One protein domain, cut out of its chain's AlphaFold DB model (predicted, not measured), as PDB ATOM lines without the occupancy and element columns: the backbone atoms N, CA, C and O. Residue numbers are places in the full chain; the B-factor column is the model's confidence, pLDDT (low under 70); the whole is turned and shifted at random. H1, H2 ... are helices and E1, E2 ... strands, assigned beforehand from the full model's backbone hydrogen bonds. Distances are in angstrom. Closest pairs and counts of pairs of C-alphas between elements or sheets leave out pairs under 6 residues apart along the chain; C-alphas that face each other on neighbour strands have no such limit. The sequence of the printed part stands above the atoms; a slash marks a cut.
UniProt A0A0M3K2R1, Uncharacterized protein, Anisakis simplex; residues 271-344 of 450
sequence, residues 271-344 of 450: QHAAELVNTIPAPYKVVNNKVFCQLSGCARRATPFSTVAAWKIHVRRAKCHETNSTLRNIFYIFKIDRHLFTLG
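What this domain is: This is residues 271 to 344 of the 450 residues of an uncharacterized protein of Anisakis simplex (UniProt A0A0M3K2R1). A small body holds a two-stranded hairpin, E1 and E2, with the short helix H2 beside E2 and a long loop, residues 294 to 307, that leads from E2 back to H2. Two helical ends stick out of this body in different directions: residues 271 to 279, with H1, and residues 335 to 344, the far part of the long helix H3 and the last printed residue. The printed part has 74 residues with three named helices and two named strands, in the order H1, E1, E2, H2, H3; the sheet E1 - E2 is antiparallel and the class is mostly helix. The whole is only just loose, close to compact, with a radius of gyration of the C-alphas of 14.0 A, and spans 37 by 35 by 28 A.

How they stand to each other: E1, residues 284 to 287, and E2, residues 290 to 293, form a hairpin with a tight link; they are antiparallel, with 150 degrees between their directions. N 285 and O 292 are 2.9 A apart and N 292 and O 285 are 2.8 A apart, both within hydrogen-bond range. H2, residues 308 to 317, comes closest to E2 at the C-alphas of Val 291 and Val 308, 6.6 A apart, and is apart from E1. H3, residues 325 to 343, is near H2, with 7 pairs of C-alphas within 10 A, the closest 8.4 A apart. H3 is apart from both strands. H1, residues 271 to 277, is apart from E2, H2 and H3. In H1 and H2 every O i to N i+4 pair is within hydrogen-bond range; in H3, 12 of 15 are.

Where its parts are: E1 begins at C-alpha 284, (201.459, 170.394, 218.469), and E2 ends at C-alpha 293, (200.039, 173.489, 221.554). H2 is 14.4 A long from first to last C-alpha. H3 is the longest helix, 28.2 A, and ends at C-alpha 343, (209.225, 179.353, 193.375). H1, 10.1 A long, begins at C-alpha 271, (224.742, 155.859, 218.363). E1 is 9.8 A long and E2 10.0 A.

The domain as a whole: The two C-alphas farthest apart, those of Gln 271 and Ser 306, are 40.1 A apart. Without the stretches that stand free, the body has 55 residues and spans 29 by 22 by 21 A. The link from E2 to H2, 14 residues, is long; those from H1 to E1 and from H2 to H3 are short. The printed part has no cut. Its mean pLDDT is 76.8, and it is under 70 in residues 274 to 280 and 325 to 344; the mean over H3 is 50.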
ATOM      1  N   GLN A 271     224.404 154.516 217.874       75.00
ATOM      2  CA  GLN A 271     224.742 155.859 218.363       75.00
ATOM      3  C   GLN A 271     224.066 156.978 217.547       75.00
ATOM      4  O   GLN A 271     223.526 157.912 218.128       75.00
ATOM      5  N   HIS A 272     223.997 156.847 216.220       71.62
ATOM      6  CA  HIS A 272     223.312 157.809 215.346       71.62
ATOM      7  C   HIS A 272     221.795 157.592 215.315       71.62
ATOM      8  O   HIS A 272     221.026 158.538 215.148       71.62
ATOM      9  N   ALA A 273     221.343 156.354 215.534       71.12
ATOM     10  CA  ALA A 273     219.929 156.076 215.746       71.12
ATOM     11  C   ALA A 273     219.402 156.795 217.004       71.12
ATOM     12  O   ALA A 273     218.310 157.356 216.968       71.12
ATOM     13  N   ALA A 274     220.185 156.860 218.089       65.44
ATOM     14  CA  ALA A 274     219.809 157.595 219.301       65.44
ATOM     15  C   ALA A 274     219.686 159.116 219.072       65.44
ATOM     16  O   ALA A 274     218.789 159.752 219.627       65.44
ATOM     17  N   GLU A 275     220.527 159.699 218.212       60.75
ATOM     18  CA  GLU A 275     220.423 161.111 217.814       60.75
ATOM     19  C   GLU A 275     219.170 161.387 216.966       60.75
ATOM     20  O   GLU A 275     218.534 162.427 217.130       60.75
ATOM     21  N   LEU A 276     218.760 160.431 216.125       62.69
ATOM     22  CA  LEU A 276     217.513 160.502 215.354       62.69
ATOM     23  C   LEU A 276     216.258 160.298 216.223       62.69
ATOM     24  O   LEU A 276     215.201 160.834 215.897       62.69
ATOM     25  N   VAL A 277     216.362 159.550 217.330       53.78
ATOM     26  CA  VAL A 277     215.246 159.238 218.249       53.78
ATOM     27  C   VAL A 277     214.976 160.359 219.260       53.78
ATOM     28  O   VAL A 277     213.861 160.460 219.774       53.78
ATOM     29  N   ASN A 278     215.908 161.298 219.456       50.31
ATOM     30  CA  ASN A 278     215.616 162.584 220.099       50.31
ATOM     31  C   ASN A 278     214.823 163.511 219.158       50.31
ATOM     32  O   ASN A 278     215.126 164.697 219.006       50.31
ATOM     33  N   THR A 279     213.773 162.979 218.527       57.16
ATOM     34  CA  THR A 279     212.763 163.779 217.849       57.16
ATOM     35  C   THR A 279     212.213 164.766 218.857       57.16
ATOM     36  O   THR A 279     211.522 164.389 219.805       57.16
ATOM     37  N   ILE A 280     212.548 166.038 218.648       64.50
ATOM     38  CA  ILE A 280     211.936 167.171 219.331       64.50
ATOM     39  C   ILE A 280     210.428 166.886 219.379       64.50
ATOM     40  O   ILE A 280     209.836 166.684 218.311       64.50
ATOM     41  N   PRO A 281     209.808 166.811 220.575       77.25
ATOM     42  CA  PRO A 281     208.397 166.484 220.698       77.25
ATOM     43  C   PRO A 281     207.600 167.368 219.750       77.25
ATOM     44  O   PRO A 281     207.813 168.584 219.726       77.25
ATOM     45  N   ALA A 282     206.719 166.758 218.950       85.19
ATOM     46  CA  ALA A 282     205.959 167.490 217.949       85.19
ATOM     47  C   ALA A 282     205.343 168.742 218.602       85.19
ATOM     48  O   ALA A 282     204.674 168.631 219.636       85.19
ATOM     49  N   PRO A 283     205.560 169.948 218.042       91.50
ATOM     50  CA  PRO A 283     205.209 171.203 218.713       91.50
ATOM     51  C   PRO A 283     203.691 171.374 218.903       91.50
ATOM     52  O   PRO A 283     203.231 172.292 219.592       91.50
ATOM     53  N   TYR A 284     202.897 170.483 218.312       95.25
ATOM     54  CA  TYR A 284     201.459 170.394 218.469       95.25
ATOM     55  C   TYR A 284     200.987 168.934 218.501       95.25
ATOM     56  O   TYR A 284     201.642 168.036 217.982       95.25
ATOM     57  N   LYS A 285     199.802 168.717 219.075       96.62
ATOM     58  CA  LYS A 285     199.062 167.449 219.035       96.62
ATOM     59  C   LYS A 285     197.666 167.718 218.481       96.62
ATOM     60  O   LYS A 285     197.013 168.654 218.936       96.62
ATOM     61  N   VAL A 286     197.197 166.926 217.519       96.69
ATOM     62  CA  VAL A 286     195.821 167.035 217.004       96.69
ATOM     63  C   VAL A 286     194.947 166.005 217.711       96.69
ATOM     64  O   VAL A 286     195.244 164.817 217.670       96.69
ATOM     65  N   VAL A 287     193.889 166.454 218.389       97.00
ATOM     66  CA  VAL A 287     192.911 165.586 219.068       97.00
ATOM     67  C   VAL A 287     191.516 166.116 218.755       97.00
ATOM     68  O   VAL A 287     191.271 167.313 218.902       97.00
ATOM     69  N   ASN A 288     190.600 165.248 218.313       96.81
ATOM     70  CA  ASN A 288     189.215 165.608 217.965       96.81
ATOM     71  C   ASN A 288     189.122 166.796 216.984       96.81
ATOM     72  O   ASN A 288     188.394 167.756 217.231       96.81
ATOM     73  N   ASN A 289     189.910 166.760 215.899       94.88
ATOM     74  CA  ASN A 289     190.021 167.831 214.892       94.88
ATOM     75  C   ASN A 289     190.412 169.211 215.447       94.88
ATOM     76  O   ASN A 289     190.200 170.237 214.801       94.88
ATOM     77  N   LYS A 290     191.010 169.251 216.637       97.06
ATOM     78  CA  LYS A 290     191.508 170.471 217.257       97.06
ATOM     79  C   LYS A 290     193.005 170.369 217.507       97.06
ATOM     80  O   LYS A 290     193.524 169.302 217.826       97.06
ATOM     81  N   VAL A 291     193.702 171.492 217.366       97.31
ATOM     82  CA  VAL A 291     195.160 171.564 217.529       97.31
ATOM     83  C   VAL A 291     195.480 172.005 218.953       97.31
ATOM     84  O   VAL A 291     195.025 173.058 219.385       97.31
ATOM     85  N   PHE A 292     196.273 171.229 219.681       97.62
ATOM     86  CA  PHE A 292     196.785 171.560 221.010       97.62
ATOM     87  C   PHE A 292     198.258 171.934 220.902       97.62
ATOM     88  O   PHE A 292     199.028 171.247 220.238       97.62
ATOM     89  N   CYS A 293     198.658 173.022 221.552       96.81
ATOM     90  CA  CYS A 293     200.039 173.489 221.554       96.81
ATOM     91  C   CYS A 293     200.853 172.721 222.609       96.81
ATOM     92  O   CYS A 293     200.517 172.792 223.787       96.81
ATOM     93  N   GLN A 294     201.907 172.002 222.207       96.12
ATOM     94  CA  GLN A 294     202.725 171.168 223.113       96.12
ATOM     95  C   GLN A 294     204.026 171.847 223.567       96.12
ATOM     96  O   GLN A 294     204.739 171.344 224.437       96.12
ATOM     97  N   LEU A 295     204.314 173.035 223.042       93.19
ATOM     98  CA  LEU A 295     205.521 173.802 223.345       93.19
ATOM     99  C   LEU A 295     205.675 174.054 224.852       93.19
ATOM    100  O   LEU A 295     204.699 174.363 225.550       93.19
ATOM    101  N   SER A 296     206.895 173.879 225.363       90.31
ATOM    102  CA  SER A 296     207.248 174.150 226.762       90.31
ATOM    103  C   SER A 296     206.978 175.608 227.119       90.31
ATOM    104  O   SER A 296     207.287 176.511 226.349       90.31
ATOM    105  N   GLY A 297     206.319 175.824 228.263       90.81
ATOM    106  CA  GLY A 297     205.937 177.158 228.741       90.81
ATOM    107  C   GLY A 297     204.669 177.752 228.115       90.81
ATOM    108  O   GLY A 297     204.265 178.849 228.490       90.81
ATOM    109  N   CYS A 298     203.992 177.057 227.194       94.62
ATOM    110  CA  CYS A 298     202.784 177.598 226.575       94.62
ATOM    111  C   CYS A 298     201.614 177.711 227.571       94.62
ATOM    112  O   CYS A 298     201.091 176.706 228.053       94.62
ATOM    113  N   ALA A 299     201.117 178.934 227.785       94.62
ATOM    114  CA  ALA A 299     199.968 179.207 228.658       94.62
ATOM    115  C   ALA A 299     198.645 178.566 228.180       94.62
ATOM    116  O   ALA A 299     197.670 178.509 228.922       94.62
ATOM    117  N   ARG A 300     198.586 178.084 226.929       95.06
ATOM    118  CA  ARG A 300     197.385 177.516 226.292       95.06
ATOM    119  C   ARG A 300     197.495 176.020 225.977       95.06
ATOM    120  O   ARG A 300     196.819 175.538 225.076       95.06
ATOM    121  N   ARG A 301     198.298 175.260 226.728       95.19
ATOM    122  CA  ARG A 301     198.451 173.801 226.530       95.19
ATOM    123  C   ARG A 301     197.133 173.025 226.574       95.19
ATOM    124  O   ARG A 301     196.923 172.139 225.753       95.19
ATOM    125  N   ALA A 302     196.231 173.387 227.486       96.25
ATOM    126  CA  ALA A 302     194.940 172.718 227.654       96.25
ATOM    127  C   ALA A 302     193.828 173.260 226.737       96.25
ATOM    128  O   ALA A 302     192.774 172.637 226.627       96.25
ATOM    129  N   THR A 303     194.026 174.413 226.080       96.94
ATOM    130  CA  THR A 303     192.980 175.019 225.242       96.94
ATOM    131  C   THR A 303     193.213 174.715 223.763       96.94
ATOM    132  O   THR A 303     194.181 175.208 223.182       96.94
ATOM    133  N   PRO A 304     192.316 173.951 223.118       97.69
ATOM    134  CA  PRO A 304     192.460 173.647 221.704       97.69
ATOM    135  C   PRO A 304     192.256 174.873 220.805       97.69
ATOM    136  O   PRO A 304     191.442 175.754 221.091       97.69
ATOM    137  N   PHE A 305     192.908 174.862 219.645       97.62
ATOM    138  CA  PHE A 305     192.615 175.738 218.513       97.62
ATOM    139  C   PHE A 305     191.696 175.014 217.525       97.62
ATOM    140  O   PHE A 305     191.955 173.869 217.151       97.62
ATOM    141  N   SER A 306     190.640 175.694 217.073       96.06
ATOM    142  CA  SER A 306     189.696 175.166 216.077       96.06
ATOM    143  C   SER A 306     190.305 175.020 214.681       96.06
ATOM    144  O   SER A 306     189.795 174.262 213.867       96.06
ATOM    145  N   THR A 307     191.386 175.749 214.390       95.75
ATOM    146  CA  THR A 307     192.070 175.719 213.093       95.75
ATOM    147  C   THR A 307     193.585 175.830 213.261       95.75
ATOM    148  O   THR A 307     194.085 176.461 214.198       95.75
ATOM    149  N   VAL A 308     194.330 175.287 212.294       93.69
ATOM    150  CA  VAL A 308     195.796 175.429 212.210       93.69
ATOM    151  C   VAL A 308     196.207 176.903 212.096       93.69
ATOM    152  O   VAL A 308     197.226 177.310 212.650       93.69
ATOM    153  N   ALA A 309     195.403 177.735 211.426       92.38
ATOM    154  CA  ALA A 309     195.661 179.168 211.293       92.38
ATOM    155  C   ALA A 309     195.631 179.893 212.650       92.38
ATOM    156  O   ALA A 309     196.533 180.682 212.942       92.38
ATOM    157  N   ALA A 310     194.644 179.589 213.502       95.38
ATOM    158  CA  ALA A 310     194.556 180.151 214.850       95.38
ATOM    159  C   ALA A 310     195.752 179.730 215.719       95.38
ATOM    160  O   ALA A 310     196.335 180.570 216.409       95.38
ATOM    161  N   TRP A 311     196.178 178.467 215.615       96.44
ATOM    162  CA  TRP A 311     197.398 177.988 216.266       96.44
ATOM    163  C   TRP A 311     198.642 178.750 215.771       96.44
ATOM    164  O   TRP A 311     199.362 179.320 216.586       96.44
ATOM    165  N   LYS A 312     198.850 178.894 214.452       93.44
ATOM    166  CA  LYS A 312     199.984 179.656 213.881       93.44
ATOM    167  C   LYS A 312     200.017 181.123 214.326       93.44
ATOM    168  O   LYS A 312     201.092 181.704 214.471       93.44
ATOM    169  N   ILE A 313     198.860 181.765 214.511       93.94
ATOM    170  CA  ILE A 313     198.787 183.133 215.053       93.94
ATOM    171  C   ILE A 313     199.202 183.145 216.526       93.94
ATOM    172  O   ILE A 313     199.972 184.015 216.927       93.94
ATOM    173  N   HIS A 314     198.731 182.177 217.315       94.88
ATOM    174  CA  HIS A 314     199.106 182.050 218.718       94.88
ATOM    175  C   HIS A 314     200.614 181.842 218.895       94.88
ATOM    176  O   HIS A 314     201.214 182.584 219.668       94.88
ATOM    177  N   VAL A 315     201.234 180.915 218.152       93.00
ATOM    178  CA  VAL A 315     202.685 180.677 218.268       93.00
ATOM    179  C   VAL A 315     203.470 181.956 217.937       93.00
ATOM    180  O   VAL A 315     204.454 182.250 218.602       93.00
ATOM    181  N   ARG A 316     203.020 182.761 216.955       89.44
ATOM    182  CA  ARG A 316     203.699 184.017 216.564       89.44
ATOM    183  C   ARG A 316     203.551 185.157 217.568       89.44
ATOM    184  O   ARG A 316     204.422 186.013 217.627       89.44
ATOM    185  N   ARG A 317     202.409 185.246 218.254       91.38
ATOM    186  CA  ARG A 317     202.053 186.421 219.073       91.38
ATOM    187  C   ARG A 317     202.218 186.204 220.569       91.38
ATOM    188  O   ARG A 317     202.301 187.179 221.308       91.38
ATOM    189  N   ALA A 318     202.165 184.962 221.040       88.88
ATOM    190  CA  ALA A 318     202.183 184.713 222.469       88.88
ATOM    191  C   ALA A 318     203.612 184.835 223.010       88.88
ATOM    192  O   ALA A 318     204.484 184.045 222.656       88.88
ATOM    193  N   LYS A 319     203.813 185.790 223.929       85.69
ATOM    194  CA  LYS A 319     205.086 186.021 224.637       85.69
ATOM    195  C   LYS A 319     205.654 184.757 225.294       85.69
ATOM    196  O   LYS A 319     206.859 184.631 225.448       85.69
ATOM    197  N   CYS A 320     204.799 183.786 225.625       84.69
ATOM    198  CA  CYS A 320     205.215 182.507 226.203       84.69
ATOM    199  C   CYS A 320     206.111 181.649 225.288       84.69
ATOM    200  O   CYS A 320     206.670 180.669 225.761       84.69
ATOM    201  N   HIS A 321     206.241 181.993 224.002       85.00
ATOM    202  CA  HIS A 321     207.104 181.294 223.039       85.00
ATOM    203  C   HIS A 321     208.403 182.042 222.724       85.00
ATOM    204  O   HIS A 321     209.264 181.508 222.033       85.00
ATOM    205  N   GLU A 322     208.556 183.272 223.217       80.38
ATOM    206  CA  GLU A 322     209.659 184.171 222.856       80.38
ATOM    207  C   GLU A 322     211.010 183.705 223.425       80.38
ATOM    208  O   GLU A 322     212.061 183.941 222.829       80.38
ATOM    209  N   THR A 323     210.968 182.964 224.536       75.94
ATOM    210  CA  THR A 323     212.132 182.380 225.214       75.94
ATOM    211  C   THR A 323     212.515 180.991 224.698       75.94
ATOM    212  O   THR A 323     213.561 180.471 225.079       75.94
ATOM    213  N   ASN A 324     211.711 180.371 223.825       72.12
ATOM    214  CA  ASN A 324     211.972 179.015 223.345       72.12
ATOM    215  C   ASN A 324     212.762 179.041 222.024       72.12
ATOM    216  O   ASN A 324     212.207 179.255 220.945       72.12
ATOM    217  N   SER A 325     214.074 178.810 222.104       61.16
ATOM    218  CA  SER A 325     214.999 178.845 220.960       61.16
ATOM    219  C   SER A 325     214.643 177.848 219.849       61.16
ATOM    220  O   SER A 325     214.834 178.156 218.673       61.16
ATOM    221  N   THR A 326     214.035 176.701 220.182       63.97
ATOM    222  CA  THR A 326     213.613 175.690 219.189       63.97
ATOM    223  C   THR A 326     212.521 176.202 218.243       63.97
ATOM    224  O   THR A 326     212.453 175.800 217.081       63.97
ATOM    225  N   LEU A 327     211.701 177.156 218.695       63.84
ATOM    226  CA  LEU A 327     210.643 177.746 217.883       63.84
ATOM    227  C   LEU A 327     211.137 178.753 216.866       63.84
ATOM    228  O   LEU A 327     210.525 178.853 215.804       63.84
ATOM    229  N   ARG A 328     212.240 179.459 217.145       58.34
ATOM    230  CA  ARG A 328     212.863 180.322 216.134       58.34
ATOM    231  C   ARG A 328     213.170 179.492 214.888       58.34
ATOM    232  O   ARG A 328     212.720 179.861 213.809       58.34
ATOM    233  N   ASN A 329     213.762 178.307 215.055       55.16
ATOM    234  CA  ASN A 329     214.081 177.383 213.958       55.16
ATOM    235  C   ASN A 329     212.835 176.850 213.225       55.16
ATOM    236  O   ASN A 329     212.805 176.831 211.996       55.16
ATOM    237  N   ILE A 330     211.762 176.501 213.943       59.97
ATOM    238  CA  ILE A 330     210.497 176.058 213.324       59.97
ATOM    239  C   ILE A 330     209.819 177.199 212.537       59.97
ATOM    240  O   ILE A 330     209.235 176.969 211.475       59.97
ATOM    241  N   PHE A 331     209.918 178.447 213.006       58.50
ATOM    242  CA  PHE A 331     209.440 179.615 212.260       58.50
ATOM    243  C   PHE A 331     210.222 179.868 210.973       58.50
ATOM    244  O   PHE A 331     209.609 180.281 209.986       58.50
ATOM    245  N   TYR A 332     211.527 179.585 210.959       51.31
ATOM    246  CA  TYR A 332     212.328 179.631 209.737       51.31
ATOM    247  C   TYR A 332     211.835 178.599 208.713       51.31
ATOM    248  O   TYR A 332     211.607 178.968 207.564       51.31
ATOM    249  N   ILE A 333     211.522 177.366 209.132       49.59
ATOM    250  CA  ILE A 333     210.989 176.318 208.240       49.59
ATOM    251  C   ILE A 333     209.636 176.731 207.627       49.59
ATOM    252  O   ILE A 333     209.465 176.693 206.410       49.59
ATOM    253  N   PHE A 334     208.692 177.246 208.428       47.59
ATOM    254  CA  PHE A 334     207.395 177.702 207.900       47.59
ATOM    255  C   PHE A 334     207.479 178.957 207.013       47.59
ATOM    256  O   PHE A 334     206.573 179.202 206.210       47.59
ATOM    257  N   LYS A 335     208.518 179.786 207.176       46.53
ATOM    258  CA  LYS A 335     208.764 180.961 206.328       46.53
ATOM    259  C   LYS A 335     209.389 180.542 204.990       46.53
ATOM    260  O   LYS A 335     208.991 181.084 203.960       46.53
ATOM    261  N   ILE A 336     210.267 179.537 205.003       47.41
ATOM    262  CA  ILE A 336     210.864 178.917 203.812       47.41
ATOM    263  C   ILE A 336     209.791 178.229 202.950       47.41
ATOM    264  O   ILE A 336     209.750 178.472 201.746       47.41
ATOM    265  N   ASP A 337     208.842 177.501 203.550       42.88
ATOM    266  CA  ASP A 337     207.738 176.841 202.823       42.88
ATOM    267  C   ASP A 337     206.917 177.803 201.949       42.88
ATOM    268  O   ASP A 337     206.526 177.476 200.828       42.88
ATOM    269  N   ARG A 338     206.666 179.030 202.424       43.69
ATOM    270  CA  ARG A 338     205.922 180.037 201.647       43.69
ATOM    271  C   ARG A 338     206.733 180.564 200.456       43.69
ATOM    272  O   ARG A 338     206.149 180.885 199.420       43.69
ATOM    273  N   HIS A 339     208.053 180.661 200.594       40.59
ATOM    274  CA  HIS A 339     208.936 181.117 199.521       40.59
ATOM    275  C   HIS A 339     209.184 180.019 198.482       40.59
ATOM    276  O   HIS A 339     209.077 180.297 197.290       40.59
ATOM    277  N   LEU A 340     209.372 178.766 198.902       44.06
ATOM    278  CA  LEU A 340     209.524 177.626 197.992       44.06
ATOM    279  C   LEU A 340     208.232 177.309 197.221       44.06
ATOM    280  O   LEU A 340     208.292 177.023 196.026       44.06
ATOM    281  N   PHE A 341     207.056 177.482 197.840       37.75
ATOM    282  CA  PHE A 341     205.757 177.381 197.154       37.75
ATOM    283  C   PHE A 341     205.569 178.452 196.066       37.75
ATOM    284  O   PHE A 341     204.913 178.210 195.057       37.75
ATOM    285  N   THR A 342     206.169 179.634 196.241       42.00
ATOM    286  CA  THR A 342     206.128 180.717 195.240       42.00
ATOM    287  C   THR A 342     207.126 180.476 194.098       42.00
ATOM    288  O   THR A 342     206.928 180.979 192.997       42.00
ATOM    289  N   LEU A 343     208.172 179.679 194.342       42.81
ATOM    290  CA  LEU A 343     209.225 179.353 193.375       42.81
ATOM    291  C   LEU A 343     208.999 178.021 192.634       42.81
ATOM    292  O   LEU A 343     209.788 177.680 191.760       42.81
ATOM    293  N   GLY A 344     207.931 177.273 192.940       33.31
ATOM    294  CA  GLY A 344     207.571 176.041 192.220       33.31
ATOM    295  C   GLY A 344     208.519 174.855 192.447       33.31
ATOM    296  O   GLY A 344     208.487 173.888 191.690       33.31
TER     297      GLY A 344